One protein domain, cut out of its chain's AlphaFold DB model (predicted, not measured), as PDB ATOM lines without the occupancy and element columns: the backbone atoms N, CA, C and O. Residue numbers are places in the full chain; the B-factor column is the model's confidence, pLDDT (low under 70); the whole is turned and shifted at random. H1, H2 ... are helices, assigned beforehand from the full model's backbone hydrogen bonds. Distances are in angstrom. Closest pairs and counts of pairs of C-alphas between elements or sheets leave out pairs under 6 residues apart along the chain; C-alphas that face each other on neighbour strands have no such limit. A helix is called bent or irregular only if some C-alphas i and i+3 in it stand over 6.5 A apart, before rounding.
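This is residues 210 to 288 of the 709 residues of an uncharacterized protein of Planctomycetes bacterium Pan265 (UniProt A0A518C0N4). Two helical hairpins lie one over the other as a small four-helix bundle: H4, the longest helix, folds back along H3, and the shorter hairpin of H1 and H2 covers them, with H1 over H4 and H2 over the H3 side. The bundle is not evenly closed, for H1 meets H4 through a part of each helix and H2 comes only close to H3. The printed part has 79 residues with four named helices, H1 to H4 in chain order, and no named strand; the class is all helix. It is compact, with a radius of gyration of the C-alphas of 11.9 A, yet elongated, spanning 37 by 19 by 18 A.

H4, residues 266 to 286, is 30.9 A from first to last C-alpha; it begins with C-alpha 266 at (-20.901, 34.228, -41.447) and ends with C-alpha 286 at (-0.277, 13.535, -31.530). H3, residues 247 to 264, is 24.3 A long. H1, residues 219 to 231, is 18.5 A long and begins with C-alpha 219 at (-13.846, 17.707, -26.057). H2, residues 233 to 240, is 11.3 A long. H4 has a kink of 26 degrees near residue 273, and H3 one of 50 degrees near residue 256. H2 is irregular, with C-alphas 234 and 237 7.5 A apart; H4 is irregular, with C-alphas 267 and 270 7.3 A apart; H3 is only just irregular, with C-alphas 256 and 259 6.9 A apart.

H3 and H4 form a helical hairpin and touch, at a shallow tilt of 2 degrees, opposite ways; their closest C-alphas, of Ser 247 and Val 283, are 5.7 A apart. H4 touches H1 with residues 271 to 279 alone, and H1 touches H4 with residues 221 to 224 alone, at a shallow tilt of 24 degrees, opposite ways. The closest C-alphas there are those of Val 221 and Ile 275, 5.7 A apart. H1 and H2 form the other helical hairpin, at a shallow tilt of 25 degrees; H1 touches H2 with residues 225 to 230 alone, and the closest C-alphas, of Ala 229 and Glu 236, are 4.7 A apart. The helix packing is mostly aligned, these three touching pairs being at a shallow tilt. H2 and H3 are close but not clearly touching, with the C-alphas of Leu 235 and Ile 261 7.0 A apart. H1 and H3 are apart, as are H2 and H4. Every O i to N i+4 pair is within hydrogen-bond range in H1; the figures are 2 of 4 in H2, 12 of 14 in H3 and 15 of 17 in H4.

The two C-alphas farthest apart, of Glu 234 and Val 288, are 37.4 A apart. The printed part has no cut. The links H1 to H2 and H3 to H4 are tight, the link H2 to H3 is short, and no link is long. The mean pLDDT of the printed part is 90.3, and no printed residue is under 70.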
ATOM      1  N   ARG A 210      -6.008  15.696 -23.318       94.62
ATOM      2  CA  ARG A 210      -4.704  16.324 -23.563       94.62
ATOM      3  C   ARG A 210      -3.645  15.350 -24.087       94.62
ATOM      4  O   ARG A 210      -2.848  15.750 -24.937       94.62
ATOM      5  N   TYR A 211      -3.611  14.106 -23.606       95.44
ATOM      6  CA  TYR A 211      -2.456  13.223 -23.820       95.44
ATOM      7  C   TYR A 211      -2.735  11.950 -24.626       95.44
ATOM      8  O   TYR A 211      -1.780  11.349 -25.116       95.44
ATOM      9  N   PHE A 212      -3.991  11.506 -24.768       93.56
ATOM     10  CA  PHE A 212      -4.270  10.163 -25.307       93.56
ATOM     11  C   PHE A 212      -5.360  10.086 -26.382       93.56
ATOM     12  O   PHE A 212      -5.395   9.112 -27.142       93.56
ATOM     13  N   ILE A 213      -6.257  11.068 -26.460       89.81
ATOM     14  CA  ILE A 213      -7.393  11.054 -27.386       89.81
ATOM     15  C   ILE A 213      -7.052  11.898 -28.617       89.81
ATOM     16  O   ILE A 213      -7.143  13.121 -28.597       89.81
ATOM     17  N   PHE A 214      -6.677  11.223 -29.707       88.19
ATOM     18  CA  PHE A 214      -6.321  11.853 -30.993       88.19
ATOM     19  C   PHE A 214      -7.139  11.321 -32.182       88.19
ATOM     20  O   PHE A 214      -7.051  11.829 -33.299       88.19
ATOM     21  N   ASN A 215      -7.953  10.291 -31.953       82.25
ATOM     22  CA  ASN A 215      -8.778   9.632 -32.967       82.25
ATOM     23  C   ASN A 215     -10.168  10.271 -33.149       82.25
ATOM     24  O   ASN A 215     -10.995   9.719 -33.869       82.25
ATOM     25  N   ARG A 216     -10.415  11.409 -32.495       85.62
ATOM     26  CA  ARG A 216     -11.640  12.216 -32.571       85.62
ATOM     27  C   ARG A 216     -11.340  13.666 -32.150       85.62
ATOM     28  O   ARG A 216     -10.286  13.881 -31.534       85.62
ATOM     29  N   PRO A 217     -12.234  14.638 -32.427       87.25
ATOM     30  CA  PRO A 217     -12.038  16.023 -32.007       87.25
ATOM     31  C   PRO A 217     -11.848  16.162 -30.485       87.25
ATOM     32  O   PRO A 217     -12.448  15.375 -29.740       87.25
ATOM     33  N   PRO A 218     -11.083  17.171 -30.015       88.62
ATOM     34  CA  PRO A 218     -10.989  17.513 -28.597       88.62
ATOM     35  C   PRO A 218     -12.370  17.777 -28.001       88.62
ATOM     36  O   PRO A 218     -13.273  18.238 -28.706       88.62
ATOM     37  N   HIS A 219     -12.544  17.533 -26.701       89.06
ATOM     38  CA  HIS A 219     -13.846  17.707 -26.057       89.06
ATOM     39  C   HIS A 219     -14.450  19.100 -26.293       89.06
ATOM     40  O   HIS A 219     -15.633  19.189 -26.619       89.06
ATOM     41  N   GLU A 220     -13.637  20.149 -26.172       90.50
ATOM     42  CA  GLU A 220     -14.050  21.538 -26.394       90.50
ATOM     43  C   GLU A 220     -14.533  21.768 -27.830       90.50
ATOM     44  O   GLU A 220     -15.628  22.286 -28.034       90.50
ATOM     45  N   VAL A 221     -13.788  21.273 -28.824       92.31
ATOM     46  CA  VAL A 221     -14.191  21.339 -30.236       92.31
ATOM     47  C   VAL A 221     -15.521  20.627 -30.455       92.31
ATOM     48  O   VAL A 221     -16.365  21.140 -31.184       92.31
ATOM     49  N   ARG A 222     -15.749  19.472 -29.812       90.50
ATOM     50  CA  ARG A 222     -17.047  18.791 -29.919       90.50
ATOM     51  C   ARG A 222     -18.185  19.644 -29.371       90.50
ATOM     52  O   ARG A 222     -19.199  19.735 -30.040       90.50
ATOM     53  N   LEU A 223     -18.018  20.278 -28.208       90.88
ATOM     54  CA  LEU A 223     -19.054  21.140 -27.622       90.88
ATOM     55  C   LEU A 223     -19.377  22.338 -28.521       90.88
ATOM     56  O   LEU A 223     -20.542  22.683 -28.694       90.88
ATOM     57  N   MET A 224     -18.352  22.955 -29.112       94.25
ATOM     58  CA  MET A 224     -18.529  24.066 -30.052       94.25
ATOM     59  C   MET A 224     -19.292  23.616 -31.302       94.25
ATOM     60  O   MET A 224     -20.273  24.235 -31.699       94.25
ATOM     61  N   LEU A 225     -18.892  22.485 -31.881       91.81
ATOM     62  CA  LEU A 225     -19.565  21.880 -33.028       91.81
ATOM     63  C   LEU A 225     -21.015  21.466 -32.707       91.81
ATOM     64  O   LEU A 225     -21.914  21.760 -33.486       91.81
ATOM     65  N   GLU A 226     -21.259  20.830 -31.558       90.12
ATOM     66  CA  GLU A 226     -22.603  20.461 -31.081       90.12
ATOM     67  C   GLU A 226     -23.501  21.696 -30.933       90.12
ATOM     68  O   GLU A 226     -24.659  21.655 -31.343       90.12
ATOM     69  N   ARG A 227     -22.970  22.808 -30.406       92.94
ATOM     70  CA  ARG A 227     -23.689  24.087 -30.332       92.94
ATOM     71  C   ARG A 227     -24.036  24.620 -31.723       92.94
ATOM     72  O   ARG A 227     -25.197  24.926 -31.956       92.94
ATOM     73  N   ILE A 228     -23.081  24.636 -32.656       92.62
ATOM     74  CA  ILE A 228     -23.328  25.053 -34.048       92.62
ATOM     75  C   ILE A 228     -24.444  24.209 -34.684       92.62
ATOM     76  O   ILE A 228     -25.337  24.751 -35.325       92.62
ATOM     77  N   ALA A 229     -24.421  22.886 -34.503       90.00
ATOM     78  CA  ALA A 229     -25.467  22.005 -35.025       90.00
ATOM     79  C   ALA A 229     -26.833  22.236 -34.352       90.00
ATOM     80  O   ALA A 229     -27.865  22.142 -35.011       90.00
ATOM     81  N   GLY A 230     -26.844  22.536 -33.049       89.19
ATOM     82  CA  GLY A 230     -28.064  22.835 -32.297       89.19
ATOM     83  C   GLY A 230     -28.709  24.165 -32.688       89.19
ATOM     84  O   GLY A 230     -29.934  24.246 -32.763       89.19
ATOM     85  N   ASP A 231     -27.891  25.179 -32.974       92.94
ATOM     86  CA  ASP A 231     -28.350  26.507 -33.392       92.94
ATOM     87  C   ASP A 231     -28.741  26.539 -34.887       92.94
ATOM     88  O   ASP A 231     -29.587  27.339 -35.291       92.94
ATOM     89  N   HIS A 232     -28.190  25.624 -35.700       92.62
ATOM     90  CA  HIS A 232     -28.416  25.538 -37.149       92.62
ATOM     91  C   HIS A 232     -28.702  24.097 -37.607       92.62
ATOM     92  O   HIS A 232     -27.794  23.352 -37.987       92.62
ATOM     93  N   ALA A 233     -29.980  23.709 -37.646       89.19
ATOM     94  CA  ALA A 233     -30.403  22.346 -37.994       89.19
ATOM     95  C   ALA A 233     -29.921  21.882 -39.387       89.19
ATOM     96  O   ALA A 233     -29.596  20.714 -39.587       89.19
ATOM     97  N   GLU A 234     -29.806  22.785 -40.364       90.38
ATOM     98  CA  GLU A 234     -29.267  22.494 -41.700       90.38
ATOM     99  C   GLU A 234     -27.784  22.077 -41.710       90.38
ATOM    100  O   GLU A 234     -27.301  21.535 -42.709       90.38
ATOM    101  N   LEU A 235     -27.049  22.325 -40.621       89.69
ATOM    102  CA  LEU A 235     -25.651  21.930 -40.459       89.69
ATOM    103  C   LEU A 235     -25.480  20.606 -39.706       89.69
ATOM    104  O   LEU A 235     -24.357  20.101 -39.679       89.69
ATOM    105  N   GLU A 236     -26.547  20.013 -39.162       86.12
ATOM    106  CA  GLU A 236     -26.487  18.819 -38.305       86.12
ATOM    107  C   GLU A 236     -25.701  17.669 -38.958       86.12
ATOM    108  O   GLU A 236     -24.669  17.249 -38.435       86.12
ATOM    109  N   GLU A 237     -26.086  17.247 -40.167       83.31
ATOM    110  CA  GLU A 237     -25.400  16.169 -40.905       83.31
ATOM    111  C   GLU A 237     -23.935  16.523 -41.237       83.31
ATOM    112  O   GLU A 237     -23.040  15.671 -41.240       83.31
ATOM    113  N   THR A 238     -23.666  17.804 -41.512       86.06
ATOM    114  CA  THR A 238     -22.319  18.277 -41.864       86.06
ATOM    115  C   THR A 238     -21.387  18.209 -40.659       86.06
ATOM    116  O   THR A 238     -20.246  17.756 -40.790       86.06
ATOM    117  N   VAL A 239     -21.876  18.649 -39.500       87.31
ATOM    118  CA  VAL A 239     -21.150  18.638 -38.232       87.31
ATOM    119  C   VAL A 239     -20.961  17.214 -37.720       87.31
ATOM    120  O   VAL A 239     -19.862  16.861 -37.295       87.31
ATOM    121  N   GLU A 240     -21.983  16.368 -37.808       81.69
ATOM    122  CA  GLU A 240     -21.909  14.990 -37.322       81.69
ATOM    123  C   GLU A 240     -20.795  14.193 -38.020       81.69
ATOM    124  O   GLU A 240     -20.036  13.456 -37.383       81.69
ATOM    125  N   GLY A 241     -20.598  14.432 -39.322       80.19
ATOM    126  CA  GLY A 241     -19.500  13.860 -40.102       80.19
ATOM    127  C   GLY A 241     -18.085  14.244 -39.634       80.19
ATOM    128  O   GLY A 241     -17.111  13.759 -40.223       80.19
ATOM    129  N   LEU A 242     -17.951  15.103 -38.616       85.69
ATOM    130  CA  LEU A 242     -16.690  15.533 -38.008       85.69
ATOM    131  C   LEU A 242     -16.384  14.840 -36.668       85.69
ATOM    132  O   LEU A 242     -15.238  14.895 -36.224       85.69
ATOM    133  N   PHE A 243     -17.345  14.180 -36.010       81.56
ATOM    134  CA  PHE A 243     -17.137  13.662 -34.648       81.56
ATOM    135  C   PHE A 243     -16.336  12.360 -34.561       81.56
ATOM    136  O   PHE A 243     -15.615  12.157 -33.583       81.56
ATOM    137  N   ASP A 244     -16.397  11.515 -35.590       74.62
ATOM    138  CA  ASP A 244     -15.779  10.181 -35.595       74.62
ATOM    139  C   ASP A 244     -14.557  10.088 -36.529       74.62
ATOM    140  O   ASP A 244     -14.331   9.077 -37.201       74.62
ATOM    141  N   ILE A 245     -13.760  11.158 -36.607       78.44
ATOM    142  CA  ILE A 245     -12.538  11.204 -37.423       78.44
ATOM    143  C   ILE A 245     -11.336  11.718 -36.627       78.44
ATOM    144  O   ILE A 245     -11.442  12.653 -35.838       78.44
ATOM    145  N   GLY A 246     -10.167  11.116 -36.863       81.62
ATOM    146  CA  GLY A 246      -8.913  11.524 -36.222       81.62
ATOM    147  C   GLY A 246      -8.481  12.947 -36.579       81.62
ATOM    148  O   GLY A 246      -8.823  13.447 -37.652       81.62
ATOM    149  N   SER A 247      -7.689  13.564 -35.701       83.12
ATOM    150  CA  SER A 247      -7.321  14.991 -35.736       83.12
ATOM    151  C   SER A 247      -6.798  15.482 -37.096       83.12
ATOM    152  O   SER A 247      -7.219  16.528 -37.582       83.12
ATOM    153  N   VAL A 248      -5.963  14.688 -37.774       83.19
ATOM    154  CA  VAL A 248      -5.433  15.021 -39.111       83.19
ATOM    155  C   VAL A 248      -6.548  15.101 -40.160       83.19
ATOM    156  O   VAL A 248      -6.634  16.057 -40.928       83.19
ATOM    157  N   ARG A 249      -7.452  14.114 -40.182       85.31
ATOM    158  CA  ARG A 249      -8.587  14.097 -41.124       85.31
ATOM    159  C   ARG A 249      -9.623  15.149 -40.777       85.31
ATOM    160  O   ARG A 249     -10.253  15.699 -41.678       85.31
ATOM    161  N   LEU A 250      -9.808  15.403 -39.486       86.75
ATOM    162  CA  LEU A 250     -10.668  16.459 -38.984       86.75
ATOM    163  C   LEU A 250     -10.229  17.810 -39.540       86.75
ATOM    164  O   LEU A 250     -11.057  18.509 -40.114       86.75
ATOM    165  N   GLN A 251      -8.934  18.122 -39.462       87.69
ATOM    166  CA  GLN A 251      -8.372  19.353 -40.014       87.69
ATOM    167  C   GLN A 251      -8.653  19.488 -41.519       87.69
ATOM    168  O   GLN A 251      -9.144  20.519 -41.982       87.69
ATOM    169  N   GLU A 252      -8.416  18.426 -42.298       87.00
ATOM    170  CA  GLU A 252      -8.713  18.430 -43.734       87.00
ATOM    171  C   GLU A 252     -10.206  18.616 -44.033       87.00
ATOM    172  O   GLU A 252     -10.573  19.317 -44.980       87.00
ATOM    173  N   ARG A 253     -11.080  17.948 -43.269       88.44
ATOM    174  CA  ARG A 253     -12.523  17.961 -43.519       88.44
ATOM    175  C   ARG A 253     -13.157  19.276 -43.093       88.44
ATOM    176  O   ARG A 253     -13.954  19.798 -43.871       88.44
ATOM    177  N   LEU A 254     -12.744  19.839 -41.955       90.44
ATOM    178  CA  LEU A 254     -13.097  21.195 -41.526       90.44
ATOM    179  C   LEU A 254     -12.790  22.205 -42.630       90.44
ATOM    180  O   LEU A 254     -13.685  22.937 -43.041       90.44
ATOM    181  N   GLY A 255     -11.590  22.155 -43.222       89.69
ATOM    182  CA  GLY A 255     -11.222  23.035 -44.335       89.69
ATOM    183  C   GLY A 255     -12.156  22.944 -45.552       89.69
ATOM    184  O   GLY A 255     -12.419  23.953 -46.206       89.69
ATOM    185  N   ARG A 256     -12.710  21.758 -45.848       89.94
ATOM    186  CA  ARG A 256     -13.661  21.558 -46.963       89.94
ATOM    187  C   ARG A 256     -15.064  22.063 -46.640       89.94
ATOM    188  O   ARG A 256     -15.707  22.632 -47.518       89.94
ATOM    189  N   VAL A 257     -15.541  21.844 -45.414       91.44
ATOM    190  CA  VAL A 257     -16.907  22.219 -45.004       91.44
ATOM    191  C   VAL A 257     -17.001  23.656 -44.490       91.44
ATOM    192  O   VAL A 257     -18.092  24.215 -44.447       91.44
ATOM    193  N   ARG A 258     -15.871  24.307 -44.184       94.00
ATOM    194  CA  ARG A 258     -15.805  25.689 -43.683       94.00
ATOM    195  C   ARG A 258     -16.627  26.664 -44.524       94.00
ATOM    196  O   ARG A 258     -17.409  27.442 -43.993       94.00
ATOM    197  N   GLY A 259     -16.475  26.604 -45.848       91.81
ATOM    198  CA  GLY A 259     -17.215  27.474 -46.763       91.81
ATOM    199  C   GLY A 259     -18.721  27.195 -46.803       91.81
ATOM    200  O   GLY A 259     -19.479  28.081 -47.174       91.81
ATOM    201  N   GLN A 260     -19.158  25.987 -46.441       91.69
ATOM    202  CA  GLN A 260     -20.574  25.646 -46.300       91.69
ATOM    203  C   GLN A 260     -21.135  26.204 -44.989       91.69
ATOM    204  O   GLN A 260     -22.176  26.850 -45.027       91.69
ATOM    205  N   ILE A 261     -20.416  26.034 -43.871       93.25
ATOM    206  CA  ILE A 261     -20.812  26.573 -42.558       93.25
ATOM    207  C   ILE A 261     -20.934  28.102 -42.627       93.25
ATOM    208  O   ILE A 261     -21.981  28.649 -42.309       93.25
ATOM    209  N   LEU A 262     -19.925  28.787 -43.178       95.31
ATOM    210  CA  LEU A 262     -19.916  30.253 -43.292       95.31
ATOM    211  C   LEU A 262     -20.956  30.835 -44.264       95.31
ATOM    212  O   LEU A 262     -21.174  32.044 -44.276       95.31
ATOM    213  N   ARG A 263     -21.561  30.006 -45.124       95.19
ATOM    214  CA  ARG A 263     -22.694  30.428 -45.967       95.19
ATOM    215  C   ARG A 263     -24.017  30.391 -45.216       95.19
ATOM    216  O   ARG A 263     -24.912  31.135 -45.598       95.19
ATOM    217  N   VAL A 264     -24.137  29.499 -44.234       94.50
ATOM    218  CA  VAL A 264     -25.294  29.427 -43.338       94.50
ATOM    219  C   VAL A 264     -25.210  30.567 -42.334       94.50
ATOM    220  O   VAL A 264     -26.147  31.354 -42.244       94.50
ATOM    221  N   ASP A 265     -24.060  30.717 -41.674       95.31
ATOM    222  CA  ASP A 265     -23.813  31.832 -40.766       95.31
ATOM    223  C   ASP A 265     -22.362  32.331 -40.855       95.31
ATOM    224  O   ASP A 265     -21.400  31.628 -40.536       95.31
ATOM    225  N   SER A 266     -22.204  33.574 -41.311       94.31
ATOM    226  CA  SER A 266     -20.901  34.228 -41.447       94.31
ATOM    227  C   SER A 266     -20.289  34.681 -40.116       94.31
ATOM    228  O   SER A 266     -19.078  34.908 -40.068       94.31
ATOM    229  N   GLU A 267     -21.088  34.821 -39.054       95.50
ATOM    230  CA  GLU A 267     -20.628  35.241 -37.722       95.50
ATOM    231  C   GLU A 267     -19.821  34.138 -37.016       95.50
ATOM    232  O   GLU A 267     -18.972  34.430 -36.176       95.50
ATOM    233  N   LEU A 268     -19.961  32.878 -37.448       95.06
ATOM    234  CA  LEU A 268     -19.213  31.724 -36.930       95.06
ATOM    235  C   LEU A 268     -17.711  31.724 -37.282       95.06
ATOM    236  O   LEU A 268     -16.988  30.789 -36.933       95.06
ATOM    237  N   VAL A 269     -17.199  32.738 -37.989       96.00
ATOM    238  CA  VAL A 269     -15.800  32.779 -38.452       96.00
ATOM    239  C   VAL A 269     -14.780  32.688 -37.317       96.00
ATOM    240  O   VAL A 269     -13.801  31.949 -37.447       96.00
ATOM    241  N   ASP A 270     -15.015  33.382 -36.204       95.81
ATOM    242  CA  ASP A 270     -14.105  33.394 -35.054       95.81
ATOM    243  C   ASP A 270     -14.174  32.084 -34.261       95.81
ATOM    244  O   ASP A 270     -13.149  31.560 -33.810       95.81
ATOM    245  N   GLU A 271     -15.368  31.497 -34.165       95.06
ATOM    246  CA  GLU A 271     -15.564  30.181 -33.560       95.06
ATOM    247  C   GLU A 271     -14.842  29.095 -34.370       95.06
ATOM    248  O   GLU A 271     -14.090  28.295 -33.813       95.06
ATOM    249  N   LEU A 272     -14.957  29.131 -35.701       95.44
ATOM    250  CA  LEU A 272     -14.241  28.223 -36.598       95.44
ATOM    251  C   LEU A 272     -12.721  28.438 -36.574       95.44
ATOM    252  O   LEU A 272     -11.973  27.474 -36.698       95.44
ATOM    253  N   ASN A 273     -12.238  29.674 -36.411       96.06
ATOM    254  CA  ASN A 273     -10.804  29.944 -36.216       96.06
ATOM    255  C   ASN A 273     -10.287  29.319 -34.914       96.06
ATOM    256  O   ASN A 273      -9.187  28.767 -34.880       96.06
ATOM    257  N   THR A 274     -11.091  29.384 -33.852       96.69
ATOM    258  CA  THR A 274     -10.773  28.759 -32.563       96.69
ATOM    259  C   THR A 274     -10.741  27.235 -32.695       96.69
ATOM    260  O   THR A 274      -9.781  26.605 -32.249       96.69
ATOM    261  N   ILE A 275     -11.726  26.645 -33.385       95.44
ATOM    262  CA  ILE A 275     -11.748  25.209 -33.700       95.44
ATOM    263  C   ILE A 275     -10.489  24.798 -34.474       95.44
ATOM    264  O   ILE A 275      -9.821  23.847 -34.073       95.44
ATOM    265  N   ASP A 276     -10.125  25.523 -35.535       94.44
ATOM    266  CA  ASP A 276      -8.928  25.217 -36.332       94.44
ATOM    267  C   ASP A 276      -7.650  25.252 -35.476       94.44
ATOM    268  O   ASP A 276      -6.796  24.373 -35.609       94.44
ATOM    269  N   GLY A 277      -7.536  26.221 -34.559       95.31
ATOM    270  CA  GLY A 277      -6.418  26.316 -33.618       95.31
ATOM    271  C   GLY A 277      -6.327  25.120 -32.665       95.31
ATOM    272  O   GLY A 277      -5.251  24.543 -32.499       95.31
ATOM    273  N   LEU A 278      -7.453  24.704 -32.079       94.56
ATOM    274  CA  LEU A 278      -7.513  23.549 -31.174       94.56
ATOM    275  C   LEU A 278      -7.208  22.229 -31.897       94.56
ATOM    276  O   LEU A 278      -6.516  21.364 -31.355       94.56
ATOM    277  N   VAL A 279      -7.698  22.071 -33.130       93.00
ATOM    278  CA  VAL A 279      -7.413  20.891 -33.957       93.00
ATOM    279  C   VAL A 279      -5.940  20.857 -34.367       93.00
ATOM    280  O   VAL A 279      -5.320  19.796 -34.288       93.00
ATOM    281  N   ALA A 280      -5.351  21.997 -34.738       93.56
ATOM    282  CA  ALA A 280      -3.927  22.086 -35.054       93.56
ATOM    283  C   ALA A 280      -3.041  21.723 -33.846       93.56
ATOM    284  O   ALA A 280      -2.148  20.887 -33.987       93.56
ATOM    285  N   ASP A 281      -3.335  22.252 -32.650       93.81
ATOM    286  CA  ASP A 281      -2.639  21.867 -31.407       93.81
ATOM    287  C   ASP A 281      -2.756  20.357 -31.138       93.81
ATOM    288  O   ASP A 281      -1.772  19.708 -30.781       93.81
ATOM    289  N   GLN A 282      -3.932  19.758 -31.352       92.88
ATOM    290  CA  GLN A 282      -4.109  18.313 -31.193       92.88
ATOM    291  C   GLN A 282      -3.267  17.502 -32.193       92.88
ATOM    292  O   GLN A 282      -2.710  16.468 -31.815       92.88
ATOM    293  N   VAL A 283      -3.158  17.944 -33.452       90.69
ATOM    294  CA  VAL A 283      -2.308  17.301 -34.471       90.69
ATOM    295  C   VAL A 283      -0.833  17.365 -34.074       90.69
ATOM    296  O   VAL A 283      -0.146  16.346 -34.146       90.69
ATOM    297  N   GLU A 284      -0.352  18.518 -33.609       92.19
ATOM    298  CA  GLU A 284       1.031  18.668 -33.141       92.19
ATOM    299  C   GLU A 284       1.321  17.763 -31.940       92.19
ATOM    300  O   GLU A 284       2.331  17.056 -31.915       92.19
ATOM    301  N   ARG A 285       0.409  17.723 -30.963       93.19
ATOM    302  CA  ARG A 285       0.532  16.854 -29.786       93.19
ATOM    303  C   ARG A 285       0.553  15.372 -30.126       93.19
ATOM    304  O   ARG A 285       1.285  14.633 -29.478       93.19
ATOM    305  N   ALA A 286      -0.213  14.939 -31.126       89.12
ATOM    306  CA  ALA A 286      -0.277  13.535 -31.530       89.12
ATOM    307  C   ALA A 286       1.078  12.984 -32.023       89.12
ATOM    308  O   ALA A 286       1.269  11.768 -32.047       89.12
ATOM    309  N   ALA A 287       2.018  13.857 -32.405       89.06
ATOM    310  CA  ALA A 287       3.369  13.487 -32.827       89.06
ATOM    311  C   ALA A 287       4.393  13.425 -31.675       89.06
ATOM    312  O   ALA A 287       5.542  13.042 -31.902       89.06
ATOM    313  N   VAL A 288       4.009  13.811 -30.455       93.12
ATOM    314  CA  VAL A 288       4.895  13.878 -29.285       93.12
ATOM    315  C   VAL A 288       4.582  12.724 -28.337       93.12
ATOM    316  O   VAL A 288       3.421  12.378 -28.127       93.12
TER     317      VAL A 288